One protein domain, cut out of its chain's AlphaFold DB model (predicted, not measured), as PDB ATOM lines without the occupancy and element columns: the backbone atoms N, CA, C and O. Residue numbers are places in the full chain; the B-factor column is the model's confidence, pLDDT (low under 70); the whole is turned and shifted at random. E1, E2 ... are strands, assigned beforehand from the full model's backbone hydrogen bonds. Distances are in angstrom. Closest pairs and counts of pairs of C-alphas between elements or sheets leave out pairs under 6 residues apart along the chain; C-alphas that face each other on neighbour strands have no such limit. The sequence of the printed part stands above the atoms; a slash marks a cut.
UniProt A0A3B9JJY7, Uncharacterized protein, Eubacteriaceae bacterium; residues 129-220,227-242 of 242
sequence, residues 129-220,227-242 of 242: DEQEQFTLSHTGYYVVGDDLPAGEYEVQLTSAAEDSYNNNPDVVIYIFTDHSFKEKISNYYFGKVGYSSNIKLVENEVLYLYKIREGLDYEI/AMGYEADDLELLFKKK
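Overview. This is residues 129 to 220 and 227 to 242 of the 242 residues of an uncharacterized protein of Eubacteriaceae bacterium (UniProt A0A3B9JJY7). Two strongly twisted sheets of four strands lie face to face as a flat sandwich, E1 E8 E3 E6 on one side and E2 E7 E4 E5 on the other. The strands form a jelly roll, one long hairpin wound over both sheets. The printed part has 108 residues with eight named strands, E1 to E8, and no named helix; it is all strand, and both sheets are antiparallel. It is compact, with a radius of gyration of the C-alphas of 14.0 A and spans of 40 by 36 by 18 A.

Arrangement. Begin with edge strand E1, residues 133 to 136; beside it is E8, residues 235 to 241, with N 134 and O 239 3.0 A apart. Next comes E3, residues 151 to 159, with N 156 and O 238 2.9 A apart, then E6, residues 196 to 201, with N 153 and O 199 2.8 A apart. In the other sheet, E2, residues 139 to 143, neighbours E7, residues 206 to 213: N 142 and O 207, 2.8 A. E7 neighbours E4, residues 169 to 176: N 172 and O 210, 2.8 A. E4 forms a hairpin with E5, residues 184 to 190: N 173 and O 188, 2.9 A. The facing parts of the sheets are 10.3 A centre to centre.

Along the chain. Find C-alpha 133 at (-21.809, -18.339, -17.893), where E1 begins. E3, the longest, covers 23.9 A, E4 22.4 A and E7 22.5 A. E8 ends at C-alpha 241, (-25.186, -23.072, -13.965).

Size, cuts and confidence. The C-alphas farthest apart, of Glu 130 and Ile 220, are 46.5 A apart. Residues 221 to 226 are not printed; C-alphas 220 and 227 are 12.0 A apart across this cut. Of the links printed whole, none is long. Look for pLDDT under 70 at residues 161 to 168, 212 to 220 and 227 to 233.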
ATOM      1  N   ASP A 129     -18.765 -18.022 -21.447       87.94
ATOM      2  CA  ASP A 129     -17.739 -17.022 -21.182       87.94
ATOM      3  C   ASP A 129     -16.600 -17.568 -20.293       87.94
ATOM      4  O   ASP A 129     -16.605 -18.714 -19.826       87.94
ATOM      5  N   GLU A 130     -15.591 -16.730 -20.031       86.56
ATOM      6  CA  GLU A 130     -14.453 -17.082 -19.166       86.56
ATOM      7  C   GLU A 130     -14.867 -17.405 -17.717       86.56
ATOM      8  O   GLU A 130     -14.071 -17.949 -16.947       86.56
ATOM      9  N   GLN A 131     -16.089 -17.048 -17.324       87.56
ATOM     10  CA  GLN A 131     -16.663 -17.247 -16.002       87.56
ATOM     11  C   GLN A 131     -17.660 -18.416 -15.958       87.56
ATOM     12  O   GLN A 131     -18.340 -18.576 -14.937       87.56
ATOM     13  N   GLU A 132     -17.708 -19.239 -17.013       90.62
ATOM     14  CA  GLU A 132     -18.617 -20.378 -17.176       90.62
ATOM     15  C   GLU A 132     -20.103 -19.971 -17.133       90.62
ATOM     16  O   GLU A 132     -20.937 -20.643 -16.517       90.62
ATOM     17  N   GLN A 133     -20.444 -18.858 -17.784       93.31
ATOM     18  CA  GLN A 133     -21.809 -18.339 -17.893       93.31
ATOM     19  C   GLN A 133     -22.228 -18.234 -19.358       93.31
ATOM     20  O   GLN A 133     -21.402 -17.987 -20.233       93.31
ATOM     21  N   PHE A 134     -23.522 -18.412 -19.618       93.94
ATOM     22  CA  PHE A 134     -24.104 -18.084 -20.918       93.94
ATOM     23  C   PHE A 134     -24.674 -16.668 -20.883       93.94
ATOM     24  O   PHE A 134     -25.373 -16.311 -19.932       93.94
ATOM     25  N   THR A 135     -24.430 -15.895 -21.938       92.06
ATOM     26  CA  THR A 135     -24.913 -14.515 -22.060       92.06
ATOM     27  C   THR A 135     -25.965 -14.425 -23.152       92.06
ATOM     28  O   THR A 135     -25.684 -14.666 -24.324       92.06
ATOM     29  N   LEU A 136     -27.188 -14.062 -22.766       91.19
ATOM     30  CA  LEU A 136     -28.292 -13.844 -23.697       91.19
ATOM     31  C   LEU A 136     -28.557 -12.343 -23.836       91.19
ATOM     32  O   LEU A 136     -29.156 -11.715 -22.955       91.19
ATOM     33  N   SER A 137     -28.128 -11.784 -24.969       87.62
ATOM     34  CA  SER A 137     -28.212 -10.344 -25.258       87.62
ATOM     35  C   SER A 137     -29.385  -9.966 -26.166       87.62
ATOM     36  O   SER A 137     -29.683  -8.784 -26.287       87.62
ATOM     37  N   HIS A 138     -30.097 -10.924 -26.766       88.50
ATOM     38  CA  HIS A 138     -31.180 -10.638 -27.715       88.50
ATOM     39  C   HIS A 138     -32.510 -11.270 -27.313       88.50
ATOM     40  O   HIS A 138     -32.556 -12.367 -26.746       88.50
ATOM     41  N   THR A 139     -33.607 -10.588 -27.642       90.12
ATOM     42  CA  THR A 139     -34.940 -11.205 -27.625       90.12
ATOM     43  C   THR A 139     -34.962 -12.383 -28.596       90.12
ATOM     44  O   THR A 139     -34.437 -12.301 -29.706       90.12
ATOM     45  N   GLY A 140     -35.575 -13.494 -28.201       92.38
ATOM     46  CA  GLY A 140     -35.591 -14.672 -29.057       92.38
ATOM     47  C   GLY A 140     -36.160 -15.915 -28.403       92.38
ATOM     48  O   GLY A 140     -36.516 -15.921 -27.221       92.38
ATOM     49  N   TYR A 141     -36.253 -16.961 -29.216       92.75
ATOM     50  CA  TYR A 141     -36.712 -18.284 -28.813       92.75
ATOM     51  C   TYR A 141     -35.533 -19.248 -28.733       92.75
ATOM     52  O   TYR A 141     -34.795 -19.404 -29.706       92.75
ATOM     53  N   TYR A 142     -35.395 -19.922 -27.598       92.88
ATOM     54  CA  TYR A 142     -34.285 -20.820 -27.304       92.88
ATOM     55  C   TYR A 142     -34.812 -22.159 -26.800       92.88
ATOM     56  O   TYR A 142     -35.704 -22.190 -25.957       92.88
ATOM     57  N   VAL A 143     -34.282 -23.258 -27.312       92.44
ATOM     58  CA  VAL A 143     -34.642 -24.626 -26.952       92.44
ATOM     59  C   VAL A 143     -33.631 -25.148 -25.946       92.44
ATOM     60  O   VAL A 143     -32.419 -25.083 -26.152       92.44
ATOM     61  N   VAL A 144     -34.138 -25.652 -24.829       92.25
ATOM     62  CA  VAL A 144     -33.314 -26.257 -23.788       92.25
ATOM     63  C   VAL A 144     -32.878 -27.652 -24.237       92.25
ATOM     64  O   VAL A 144     -33.718 -28.476 -24.577       92.25
ATOM     65  N   GLY A 145     -31.578 -27.925 -24.185       90.94
ATOM     66  CA  GLY A 145     -30.947 -29.133 -24.726       90.94
ATOM     67  C   GLY A 145     -30.110 -28.819 -25.963       90.94
ATOM     68  O   GLY A 145     -28.954 -29.237 -26.027       90.94
ATOM     69  N   ASP A 146     -30.664 -27.994 -26.856       89.56
ATOM     70  CA  ASP A 146     -30.011 -27.554 -28.093       89.56
ATOM     71  C   ASP A 146     -29.215 -26.260 -27.880       89.56
ATOM     72  O   ASP A 146     -27.990 -26.280 -27.894       89.56
ATOM     73  N   ASP A 147     -29.895 -25.141 -27.602       90.56
ATOM     74  CA  ASP A 147     -29.241 -23.829 -27.497       90.56
ATOM     75  C   ASP A 147     -28.601 -23.619 -26.111       90.56
ATOM     76  O   ASP A 147     -27.550 -22.997 -25.965       90.56
ATOM     77  N   LEU A 148     -29.259 -24.121 -25.059       91.31
ATOM     78  CA  LEU A 148     -28.815 -24.020 -23.666       91.31
ATOM     79  C   LEU A 148     -29.009 -25.365 -22.965       91.31
ATOM     80  O   LEU A 148     -30.118 -25.896 -22.983       91.31
ATOM     81  N   PRO A 149     -28.008 -25.917 -22.262       93.50
ATOM     82  CA  PRO A 149     -28.160 -27.230 -21.651       93.50
ATOM     83  C   PRO A 149     -29.195 -27.214 -20.515       93.50
ATOM     84  O   PRO A 149     -29.275 -26.252 -19.748       93.50
ATOM     85  N   ALA A 150     -29.930 -28.307 -20.307       95.62
ATOM     86  CA  ALA A 150     -30.816 -28.420 -19.149       95.62
ATOM     87  C   ALA A 150     -30.054 -28.302 -17.812       95.62
ATOM     88  O   ALA A 150     -28.875 -28.675 -17.682       95.62
ATOM     89  N   GLY A 151     -30.731 -27.779 -16.788       96.56
ATOM     90  CA  GLY A 151     -30.145 -27.609 -15.461       96.56
ATOM     91  C   GLY A 151     -30.788 -26.526 -14.605       96.56
ATOM     92  O   GLY A 151     -31.795 -25.916 -14.962       96.56
ATOM     93  N   GLU A 152     -30.186 -26.306 -13.441       97.25
ATOM     94  CA  GLU A 152     -30.532 -25.202 -12.552       97.25
ATOM     95  C   GLU A 152     -29.564 -24.043 -12.776       97.25
ATOM     96  O   GLU A 152     -28.346 -24.226 -12.791       97.25
ATOM     97  N   TYR A 153     -30.122 -22.848 -12.927       96.62
ATOM     98  CA  TYR A 153     -29.398 -21.626 -13.224       96.62
ATOM     99  C   TYR A 153     -29.690 -20.570 -12.168       96.62
ATOM    100  O   TYR A 153     -30.831 -20.400 -11.731       96.62
ATOM    101  N   GLU A 154     -28.659 -19.834 -11.776       96.81
ATOM    102  CA  GLU A 154     -28.826 -18.470 -11.292       96.81
ATOM    103  C   GLU A 154     -28.775 -17.544 -12.503       96.81
ATOM    104  O   GLU A 154     -27.772 -17.494 -13.211       96.81
ATOM    105  N   VAL A 155     -29.877 -16.847 -12.750       96.06
ATOM    106  CA  VAL A 155     -30.003 -15.908 -13.859       96.06
ATOM    107  C   VAL A 155     -29.954 -14.501 -13.302       96.06
ATOM    108  O   VAL A 155     -30.726 -14.187 -12.396       96.06
ATOM    109  N   GLN A 156     -29.062 -13.665 -13.824       94.19
ATOM    110  CA  GLN A 156     -28.904 -12.279 -13.400       94.19
ATOM    111  C   GLN A 156     -29.104 -11.329 -14.574       94.19
ATOM    112  O   GLN A 156     -28.514 -11.517 -15.633       94.19
ATOM    113  N   LEU A 157     -29.895 -10.276 -14.359       91.19
ATOM    114  CA  LEU A 157     -29.968  -9.164 -15.298       91.19
ATOM    115  C   LEU A 157     -28.768  -8.246 -15.100       91.19
ATOM    116  O   LEU A 157     -28.591  -7.671 -14.025       91.19
ATOM    117  N   THR A 158     -27.976  -8.070 -16.142       88.62
ATOM    118  CA  THR A 158     -26.837  -7.157 -16.174       88.62
ATOM    119  C   THR A 158     -27.032  -6.112 -17.258       88.62
ATOM    120  O   THR A 158     -28.035  -6.095 -17.979       88.62
ATOM    121  N   SER A 159     -26.083  -5.186 -17.329       83.31
ATOM    122  CA  SER A 159     -25.978  -4.320 -18.479       83.31
ATOM    123  C   SER A 159     -24.528  -4.092 -18.868       83.31
ATOM    124  O   SER A 159     -23.681  -3.879 -18.000       83.31
ATOM    125  N   ALA A 160     -24.277  -4.098 -20.172       71.94
ATOM    126  CA  ALA A 160     -23.001  -3.768 -20.782       71.94
ATOM    127  C   ALA A 160     -22.643  -2.271 -20.647       71.94
ATOM    128  O   ALA A 160     -21.468  -1.915 -20.730       71.94
ATOM    129  N   ALA A 161     -23.622  -1.391 -20.402       68.19
ATOM    130  CA  ALA A 161     -23.406   0.045 -20.230       68.19
ATOM    131  C   ALA A 161     -23.374   0.450 -18.745       68.19
ATOM    132  O   ALA A 161     -24.318   0.178 -17.997       68.19
ATOM    133  N   GLU A 162     -22.323   1.171 -18.332       55.56
ATOM    134  CA  GLU A 162     -22.113   1.624 -16.941       55.56
ATOM    135  C   GLU A 162     -23.245   2.537 -16.412       55.56
ATOM    136  O   GLU A 162     -23.532   2.531 -15.214       55.56
ATOM    137  N   ASP A 163     -23.946   3.261 -17.296       54.31
ATOM    138  CA  ASP A 163     -24.978   4.256 -16.946       54.31
ATOM    139  C   ASP A 163     -26.429   3.718 -16.954       54.31
ATOM    140  O   ASP A 163     -27.385   4.449 -16.676       54.31
ATOM    141  N   SER A 164     -26.631   2.434 -17.253       54.84
ATOM    142  CA  SER A 164     -27.957   1.804 -17.420       54.84
ATOM    143  C   SER A 164     -28.742   1.576 -16.117       54.84
ATOM    144  O   SER A 164     -29.941   1.289 -16.158       54.84
ATOM    145  N   TYR A 165     -28.095   1.742 -14.957       50.53
ATOM    146  CA  TYR A 165     -28.618   1.403 -13.625       50.53
ATOM    147  C   TYR A 165     -29.921   2.116 -13.217       50.53
ATOM    148  O   TYR A 165     -30.577   1.675 -12.272       50.53
ATOM    149  N   ASN A 166     -30.286   3.212 -13.890       51.81
ATOM    150  CA  ASN A 166     -31.452   4.038 -13.547       51.81
ATOM    151  C   ASN A 166     -32.688   3.804 -14.422       51.81
ATOM    152  O   ASN A 166     -33.724   4.421 -14.174       51.81
ATOM    153  N   ASN A 167     -32.601   2.936 -15.425       57.34
ATOM    154  CA  ASN A 167     -33.783   2.507 -16.158       57.34
ATOM    155  C   ASN A 167     -34.370   1.302 -15.408       57.34
ATOM    156  O   ASN A 167     -33.609   0.485 -14.902       57.34
ATOM    157  N   ASN A 168     -35.695   1.209 -15.282       63.72
ATOM    158  CA  ASN A 168     -36.369  -0.011 -14.833       63.72
ATOM    159  C   ASN A 168     -36.563  -0.887 -16.077       63.72
ATOM    160  O   ASN A 168     -37.518  -0.657 -16.820       63.72
ATOM    161  N   PRO A 169     -35.627  -1.789 -16.413       71.25
ATOM    162  CA  PRO A 169     -35.838  -2.685 -17.530       71.25
ATOM    163  C   PRO A 169     -36.943  -3.675 -17.192       71.25
ATOM    164  O   PRO A 169     -37.022  -4.142 -16.064       71.25
ATOM    165  N   ASP A 170     -37.733  -4.050 -18.184       76.88
ATOM    166  CA  ASP A 170     -38.780  -5.051 -18.063       76.88
ATOM    167  C   ASP A 170     -38.354  -6.291 -18.860       76.88
ATOM    168  O   ASP A 170     -38.851  -6.582 -19.943       76.88
ATOM    169  N   VAL A 171     -37.384  -7.054 -18.357       86.12
ATOM    170  CA  VAL A 171     -37.011  -8.311 -19.024       86.12
ATOM    171  C   VAL A 171     -37.880  -9.445 -18.495       86.12
ATOM    172  O   VAL A 171     -37.979  -9.657 -17.285       86.12
ATOM    173  N   VAL A 172     -38.516 -10.183 -19.402       89.69
ATOM    174  CA  VAL A 172     -39.364 -11.330 -19.079       89.69
ATOM    175  C   VAL A 172     -38.832 -12.574 -19.767       89.69
ATOM    176  O   VAL A 172     -38.570 -12.573 -20.963       89.69
ATOM    177  N   ILE A 173     -38.736 -13.662 -19.016       92.31
ATOM    178  CA  ILE A 173     -38.527 -14.998 -19.562       92.31
ATOM    179  C   ILE A 173     -39.844 -15.749 -19.446       92.31
ATOM    180  O   ILE A 173     -40.405 -15.833 -18.352       92.31
ATOM    181  N   TYR A 174     -40.319 -16.319 -20.545       92.38
ATOM    182  CA  TYR A 174     -41.427 -17.267 -20.564       92.38
ATOM    183  C   TYR A 174     -40.893 -18.663 -20.872       92.38
ATOM    184  O   TYR A 174     -40.079 -18.816 -21.777       92.38
ATOM    185  N   ILE A 175     -41.363 -19.672 -20.137       92.50
ATOM    186  CA  ILE A 175     -41.029 -21.077 -20.397       92.50
ATOM    187  C   ILE A 175     -42.276 -21.792 -20.902       92.50
ATOM    188  O   ILE A 175     -43.328 -21.748 -20.251       92.50
ATOM    189  N   PHE A 176     -42.148 -22.453 -22.046       89.75
ATOM    190  CA  PHE A 176     -43.191 -23.244 -22.690       89.75
ATOM    191  C   PHE A 176     -42.823 -24.725 -22.708       89.75
ATOM    192  O   PHE A 176     -41.645 -25.076 -22.725       89.75
ATOM    193  N   THR A 177     -43.844 -25.583 -22.728       87.00
ATOM    194  CA  THR A 177     -43.675 -27.044 -22.804       87.00
ATOM    195  C   THR A 177     -43.081 -27.520 -24.120       87.00
ATOM    196  O   THR A 177     -42.495 -28.594 -24.154       87.00
ATOM    197  N   ASP A 178     -43.311 -26.774 -25.202       82.38
ATOM    198  CA  ASP A 178     -42.935 -27.150 -26.558       82.38
ATOM    199  C   ASP A 178     -42.963 -25.939 -27.515       82.38
ATOM    200  O   ASP A 178     -43.335 -24.814 -27.159       82.38
ATOM    201  N   HIS A 179     -42.616 -26.212 -28.774       75.19
ATOM    202  CA  HIS A 179     -42.552 -25.268 -29.892       75.19
ATOM    203  C   HIS A 179     -43.925 -24.774 -30.375       75.19
ATOM    204  O   HIS A 179     -43.996 -23.921 -31.258       75.19
ATOM    205  N   SER A 180     -45.034 -25.293 -29.836       73.12
ATOM    206  CA  SER A 180     -46.368 -24.787 -30.172       73.12
ATOM    207  C   SER A 180     -46.690 -23.480 -29.449       73.12
ATOM    208  O   SER A 180     -47.635 -22.795 -29.842       73.12
ATOM    209  N   PHE A 181     -45.935 -23.142 -28.393       74.19
ATOM    210  CA  PHE A 181     -46.130 -21.952 -27.555       74.19
ATOM    211  C   PHE A 181     -47.525 -21.849 -26.916       74.19
ATOM    212  O   PHE A 181     -47.943 -20.777 -26.474       74.19
ATOM    213  N   LYS A 182     -48.274 -22.960 -26.861       74.81
ATOM    214  CA  LYS A 182     -49.655 -22.981 -26.353       74.81
ATOM    215  C   LYS A 182     -49.718 -23.087 -24.839       74.81
ATOM    216  O   LYS A 182     -50.572 -22.452 -24.221       74.81
ATOM    217  N   GLU A 183     -48.841 -23.889 -24.246       81.75
ATOM    218  CA  GLU A 183     -48.835 -24.144 -22.810       81.75
ATOM    219  C   GLU A 183     -47.605 -23.510 -22.159       81.75
ATOM    220  O   GLU A 183     -46.470 -23.963 -22.303       81.75
ATOM    221  N   LYS A 184     -47.853 -22.410 -21.443       85.88
ATOM    222  CA  LYS A 184     -46.845 -21.725 -20.638       85.88
ATOM    223  C   LYS A 184     -46.740 -22.394 -19.268       85.88
ATOM    224  O   LYS A 184     -47.715 -22.403 -18.517       85.88
ATOM    225  N   ILE A 185     -45.541 -22.851 -18.918       87.75
ATOM    226  CA  ILE A 185     -45.221 -23.473 -17.627       87.75
ATOM    227  C   ILE A 185     -44.971 -22.403 -16.563       87.75
ATOM    228  O   ILE A 185     -45.495 -22.473 -15.451       87.75
ATOM    229  N   SER A 186     -44.142 -21.411 -16.885       90.38
ATOM    230  CA  SER A 186     -43.698 -20.406 -15.923       90.38
ATOM    231  C   SER A 186     -43.271 -19.109 -16.607       90.38
ATOM    232  O   SER A 186     -43.131 -19.037 -17.831       90.38
ATOM    233  N   ASN A 187     -43.104 -18.056 -15.806       92.00
ATOM    234  CA  ASN A 187     -42.476 -16.821 -16.246       92.00
ATOM    235  C   ASN A 187     -41.647 -16.187 -15.130       92.00
ATOM    236  O   ASN A 187     -42.008 -16.262 -13.955       92.00
ATOM    237  N   TYR A 188     -40.573 -15.510 -15.522       92.25
ATOM    238  CA  TYR A 188     -39.653 -14.807 -14.635       92.25
ATOM    239  C   TYR A 188     -39.521 -13.367 -15.100       92.25
ATOM    240  O   TYR A 188     -39.376 -13.120 -16.292       92.25
ATOM    241  N   TYR A 189     -39.596 -12.426 -14.167       90.75
ATOM    242  CA  TYR A 189     -39.540 -10.998 -14.455       90.75
ATOM    243  C   TYR A 189     -38.325 -10.375 -13.768       90.75
ATOM    244  O   TYR A 189     -38.090 -10.605 -12.580       90.75
ATOM    245  N   PHE A 190     -37.579  -9.576 -14.522       88.75
ATOM    246  CA  PHE A 190     -36.359  -8.907 -14.104       88.75
ATOM    247  C   PHE A 190     -36.534  -7.401 -14.298       88.75
ATOM    248  O   PHE A 190     -36.147  -6.847 -15.321       88.75
ATOM    249  N   GLY A 191     -37.115  -6.759 -13.282       84.94
ATOM    250  CA  GLY A 191     -37.433  -5.324 -13.270       84.94
ATOM    251  C   GLY A 191     -36.247  -4.385 -13.008       84.94
ATOM    252  O   GLY A 191     -36.420  -3.172 -12.893       84.94
ATOM    253  N   LYS A 192     -35.054  -4.937 -12.741       84.88
ATOM    254  CA  LYS A 192     -33.910  -4.172 -12.228       84.88
ATOM    255  C   LYS A 192     -32.575  -4.855 -12.513       84.88
ATOM    256  O   LYS A 192     -32.406  -6.033 -12.207       84.88
ATOM    257  N   VAL A 193     -31.597  -4.084 -12.990       85.56
ATOM    258  CA  VAL A 193     -30.201  -4.534 -13.134       85.56
ATOM    259  C   VAL A 193     -29.635  -4.976 -11.778       85.56
ATOM    260  O   VAL A 193     -29.863  -4.350 -10.739       85.56
ATOM    261  N   GLY A 194     -28.912  -6.091 -11.786       86.06
ATOM    262  CA  GLY A 194     -28.365  -6.764 -10.615       86.06
ATOM    263  C   GLY A 194     -29.344  -7.718  -9.926       86.06
ATOM    264  O   GLY A 194     -28.901  -8.505  -9.088       86.06
ATOM    265  N   TYR A 195     -30.641  -7.690 -10.264       89.06
ATOM    266  CA  TYR A 195     -31.600  -8.680  -9.773       89.06
ATOM    267  C   TYR A 195     -31.254 -10.066 -10.320       89.06
ATOM    268  O   TYR A 195     -30.993 -10.213 -11.517       89.06
ATOM    269  N   SER A 196     -31.282 -11.070  -9.444       92.88
ATOM    270  CA  SER A 196     -31.103 -12.467  -9.816       92.88
ATOM    271  C   SER A 196     -32.292 -13.326  -9.400       92.88
ATOM    272  O   SER A 196     -33.002 -13.035  -8.432       92.88
ATOM    273  N   SER A 197     -32.518 -14.395 -10.157       95.25
ATOM    274  CA  SER A 197     -33.543 -15.397  -9.891       95.25
ATOM    275  C   SER A 197     -33.019 -16.789 -10.213       95.25
ATOM    276  O   SER A 197     -32.137 -16.958 -11.050       95.25
ATOM    277  N   ASN A 198     -33.578 -17.798  -9.550       96.44
ATOM    278  CA  ASN A 198     -33.248 -19.188  -9.832       96.44
ATOM    279  C   ASN A 198     -34.245 -19.755 -10.833       96.44
ATOM    280  O   ASN A 198     -35.454 -19.744 -10.580       96.44
ATOM    281  N   ILE A 199     -33.727 -20.279 -11.937       95.19
ATOM    282  CA  ILE A 199     -34.520 -20.861 -13.015       95.19
ATOM    283  C   ILE A 199     -34.090 -22.307 -13.198       95.19
ATOM    284  O   ILE A 199     -32.901 -22.615 -13.217       95.19
ATOM    285  N   LYS A 200     -35.065 -23.203 -13.315       96.06
ATOM    286  CA  LYS A 200     -34.827 -24.589 -13.701       96.06
ATOM    287  C   LYS A 200     -35.288 -24.754 -15.139       96.06
ATOM    288  O   LYS A 200     -36.452 -24.493 -15.414       96.06
ATOM    289  N   LEU A 201     -34.373 -25.184 -15.995       95.00
ATOM    290  CA  LEU A 201     -34.624 -25.480 -17.398       95.00
ATOM    291  C   LEU A 201     -34.627 -26.998 -17.586       95.00
ATOM    292  O   LEU A 201     -33.691 -27.681 -17.150       95.00
ATOM    293  N   VAL A 202     -35.692 -27.522 -18.185       95.00
ATOM    294  CA  VAL A 202     -35.864 -28.943 -18.507       95.00
ATOM    295  C   VAL A 202     -35.665 -29.147 -20.004       95.00
ATOM    296  O   VAL A 202     -36.044 -28.299 -20.799       95.00
ATOM    297  N   GLU A 203     -35.060 -30.275 -20.373       93.81
ATOM    298  CA  GLU A 203     -34.851 -30.673 -21.769       93.81
ATOM    299  C   GLU A 203     -36.132 -30.520 -22.609       93.81
ATOM    300  O   GLU A 203     -37.217 -30.896 -22.153       93.81
ATOM    301  N   ASN A 204     -35.980 -29.999 -23.827       90.62
ATOM    302  CA  ASN A 204     -37.023 -29.721 -24.818       90.62
ATOM    303  C   ASN A 204     -38.040 -28.631 -24.427       90.62
ATOM    304  O   ASN A 204     -38.996 -28.390 -25.167       90.62
ATOM    305  N   GLU A 205     -37.862 -27.940 -23.295       93.12
ATOM    306  CA  GLU A 205     -38.612 -26.710 -23.029       93.12
ATOM    307  C   GLU A 205     -38.157 -25.591 -23.970       93.12
ATOM    308  O   GLU A 205     -36.990 -25.516 -24.364       93.12
ATOM    309  N   VAL A 206     -39.073 -24.670 -24.276       92.06
ATOM    310  CA  VAL A 206     -38.738 -23.468 -25.045       92.06
ATOM    311  C   VAL A 206     -38.740 -22.248 -24.138       92.06
ATOM    312  O   VAL A 206     -39.754 -21.885 -23.537       92.06
ATOM    313  N   LEU A 207     -37.588 -21.597 -24.067       94.38
ATOM    314  CA  LEU A 207     -37.360 -20.327 -23.408       94.38
ATOM    315  C   LEU A 207     -37.601 -19.198 -24.411       94.38
ATOM    316  O   LEU A 207     -36.848 -19.020 -25.364       94.38
ATOM    317  N   TYR A 208     -38.639 -18.400 -24.184       93.12
ATOM    318  CA  TYR A 208     -38.835 -17.137 -24.888       93.12
ATOM    319  C   TYR A 208     -38.341 -15.992 -24.007       93.12
ATOM    320  O   TYR A 208     -38.967 -15.648 -22.997       93.12
ATOM    321  N   LEU A 209     -37.202 -15.419 -24.384       92.25
ATOM    322  CA  LEU A 209     -36.671 -14.215 -23.767       92.25
ATOM    323  C   LEU A 209     -37.291 -13.013 -24.456       92.25
ATOM    324  O   LEU A 209     -37.084 -12.814 -25.650       92.25
ATOM    325  N   TYR A 210     -37.999 -12.196 -23.689       87.62
ATOM    326  CA  TYR A 210     -38.592 -10.960 -24.151       87.62
ATOM    327  C   TYR A 210     -38.031  -9.778 -23.366       87.62
ATOM    328  O   TYR A 210     -38.271  -9.644 -22.164       87.62
ATOM    329  N   LYS A 211     -37.277  -8.911 -24.041       81.88
ATOM    330  CA  LYS A 211     -36.790  -7.663 -23.458       81.88
ATOM    331  C   LYS A 211     -37.783  -6.542 -23.739       81.88
ATOM    332  O   LYS A 211     -38.044  -6.213 -24.891       81.88
ATOM    333  N   ILE A 212     -38.305  -5.943 -22.677       69.06
ATOM    334  CA  ILE A 212     -39.120  -4.734 -22.733       69.06
ATOM    335  C   ILE A 212     -38.308  -3.628 -22.066       69.06
ATOM    336  O   ILE A 212     -37.761  -3.774 -20.975       69.06
ATOM    337  N   ARG A 213     -38.246  -2.478 -22.708       58.47
ATOM    338  CA  ARG A 213     -37.896  -1.212 -22.080       58.47
ATOM    339  C   ARG A 213     -39.159  -0.367 -22.090       58.47
ATOM    340  O   ARG A 213     -39.821  -0.292 -23.123       58.47
ATOM    341  N   GLU A 214     -39.499   0.234 -20.956       52.00
ATOM    342  CA  GLU A 214     -40.669   1.107 -20.855       52.00
ATOM    343  C   GLU A 214     -40.603   2.258 -21.869       52.00
ATOM    344  O   GLU A 214     -39.624   3.008 -21.939       52.00
ATOM    345  N   GLY A 215     -41.705   2.434 -22.599       48.47
ATOM    346  CA  GLY A 215     -42.121   3.713 -23.160       48.47
ATOM    347  C   GLY A 215     -43.162   3.563 -24.267       48.47
ATOM    348  O   GLY A 215     -43.030   2.747 -25.169       48.47
ATOM    349  N   LEU A 216     -44.144   4.459 -24.211       40.62
ATOM    350  CA  LEU A 216     -45.335   4.594 -25.054       40.62
ATOM    351  C   LEU A 216     -46.476   3.625 -24.709       40.62
ATOM    352  O   LEU A 216     -46.515   2.474 -25.122       40.62
ATOM    353  N   ASP A 217     -47.469   4.172 -24.007       37.69
ATOM    354  CA  ASP A 217     -48.842   3.679 -24.034       37.69
ATOM    355  C   ASP A 217     -49.419   3.905 -25.438       37.69
ATOM    356  O   ASP A 217     -49.405   5.029 -25.952       37.69
ATOM    357  N   TYR A 218     -49.972   2.860 -26.053       38.56
ATOM    358  CA  TYR A 218     -50.896   3.019 -27.172       38.56
ATOM    359  C   TYR A 218     -52.263   2.471 -26.807       38.56
ATOM    360  O   TYR A 218     -52.439   1.282 -26.554       38.56
ATOM    361  N   GLU A 219     -53.251   3.355 -26.843       30.52
ATOM    362  CA  GLU A 219     -54.656   2.989 -26.813       30.52
ATOM    363  C   GLU A 219     -55.076   2.657 -28.255       30.52
ATOM    364  O   GLU A 219     -55.141   3.536 -29.119       30.52
ATOM    365  N   ILE A 220     -55.300   1.374 -28.548       34.75
ATOM    366  CA  ILE A 220     -56.017   0.945 -29.754       34.75
ATOM    367  C   ILE A 220     -57.415   0.535 -29.301       34.75
ATOM    368  O   ILE A 220     -57.572  -0.277 -28.389       34.75
ATOM    369  N   ALA A 227     -48.096  -4.709 -24.010       37.88
ATOM    370  CA  ALA A 227     -46.978  -3.915 -23.516       37.88
ATOM    371  C   ALA A 227     -45.953  -3.808 -24.655       37.88
ATOM    372  O   ALA A 227     -45.322  -4.804 -25.020       37.88
ATOM    373  N   MET A 228     -45.852  -2.624 -25.258       41.66
ATOM    374  CA  MET A 228     -44.827  -2.329 -26.255       41.66
ATOM    375  C   MET A 228     -43.481  -2.266 -25.534       41.66
ATOM    376  O   MET A 228     -43.288  -1.435 -24.651       41.66
ATOM    377  N   GLY A 229     -42.582  -3.190 -25.861       41.50
ATOM    378  CA  GLY A 229     -41.226  -3.210 -25.327       41.50
ATOM    379  C   GLY A 229     -40.223  -2.727 -26.354       41.50
ATOM    380  O   GLY A 229     -40.305  -3.142 -27.510       41.50
ATOM    381  N   TYR A 230     -39.289  -1.864 -25.942       50.16
ATOM    382  CA  TYR A 230     -38.050  -1.672 -26.703       50.16
ATOM    383  C   TYR A 230     -37.005  -2.700 -26.298       50.16
ATOM    384  O   TYR A 230     -36.906  -3.051 -25.118       50.16
ATOM    385  N   GLU A 231     -36.169  -3.104 -27.245       50.38
ATOM    386  CA  GLU A 231     -34.917  -3.740 -26.883       50.38
ATOM    387  C   GLU A 231     -34.020  -2.690 -26.205       50.38
ATOM    388  O   GLU A 231     -33.933  -1.522 -26.593       50.38
ATOM    389  N   ALA A 232     -33.439  -3.070 -25.075       58.19
ATOM    390  CA  ALA A 232     -32.323  -2.339 -24.515       58.19
ATOM    391  C   ALA A 232     -31.082  -3.117 -24.933       58.19
ATOM    392  O   ALA A 232     -30.808  -4.190 -24.377       58.19
ATOM    393  N   ASP A 233     -30.397  -2.588 -25.941       62.72
ATOM    394  CA  ASP A 233     -29.209  -3.182 -26.565       62.72
ATOM    395  C   ASP A 233     -28.142  -3.526 -25.527       62.72
ATOM    396  O   ASP A 233     -27.440  -4.523 -25.644       62.72
ATOM    397  N   ASP A 234     -28.103  -2.746 -24.447       75.00
ATOM    398  CA  ASP A 234     -27.129  -2.902 -23.381       75.00
ATOM    399  C   ASP A 234     -27.556  -3.882 -22.285       75.00
ATOM    400  O   ASP A 234     -26.789  -4.052 -21.347       75.00
ATOM    401  N   LEU A 235     -28.768  -4.447 -22.281       83.38
ATOM    402  CA  LEU A 235     -29.169  -5.400 -21.233       83.38
ATOM    403  C   LEU A 235     -28.709  -6.807 -21.575       83.38
ATOM    404  O   LEU A 235     -28.784  -7.221 -22.721       83.38
ATOM    405  N   GLU A 236     -28.344  -7.595 -20.582       88.62
ATOM    406  CA  GLU A 236     -27.979  -8.992 -20.808       88.62
ATOM    407  C   GLU A 236     -28.524  -9.848 -19.675       88.62
ATOM    408  O   GLU A 236     -28.671  -9.388 -18.540       88.62
ATOM    409  N   LEU A 237     -28.861 -11.096 -19.982       91.56
ATOM    410  CA  LEU A 237     -29.104 -12.095 -18.953       91.56
ATOM    411  C   LEU A 237     -27.917 -13.041 -18.900       91.56
ATOM    412  O   LEU A 237     -27.624 -13.729 -19.876       91.56
ATOM    413  N   LEU A 238     -27.282 -13.088 -17.735       93.88
ATOM    414  CA  LEU A 238     -26.218 -14.032 -17.439       93.88
ATOM    415  C   LEU A 238     -26.824 -15.272 -16.798       93.88
ATOM    416  O   LEU A 238     -27.446 -15.182 -15.739       93.88
ATOM    417  N   PHE A 239     -26.640 -16.423 -17.430       95.62
ATOM    418  CA  PHE A 239     -27.078 -17.725 -16.948       95.62
ATOM    419  C   PHE A 239     -25.878 -18.472 -16.380       95.62
ATOM    420  O   PHE A 239     -25.062 -19.029 -17.116       95.62
ATOM    421  N   LYS A 240     -25.796 -18.531 -15.052       95.38
ATOM    422  CA  LYS A 240     -24.767 -19.286 -14.345       95.38
ATOM    423  C   LYS A 240     -25.323 -20.618 -13.861       95.38
ATOM    424  O   LYS A 240     -26.226 -20.648 -13.022       95.38
ATOM    425  N   LYS A 241     -24.774 -21.720 -14.368       92.44
ATOM    426  CA  LYS A 241     -25.186 -23.072 -13.965       92.44
ATOM    427  C   LYS A 241     -24.767 -23.361 -12.517       92.44
ATOM    428  O   LYS A 241     -23.672 -22.974 -12.104       92.44
ATOM    429  N   LYS A 242     -25.650 -23.996 -11.743       88.94
ATOM    430  CA  LYS A 242     -25.417 -24.373 -10.337       88.94
ATOM    431  C   LYS A 242     -24.892 -25.790 -10.159       88.94
ATOM    432  O   LYS A 242     -25.240 -26.663 -10.985       88.94
TER     433      LYS A 242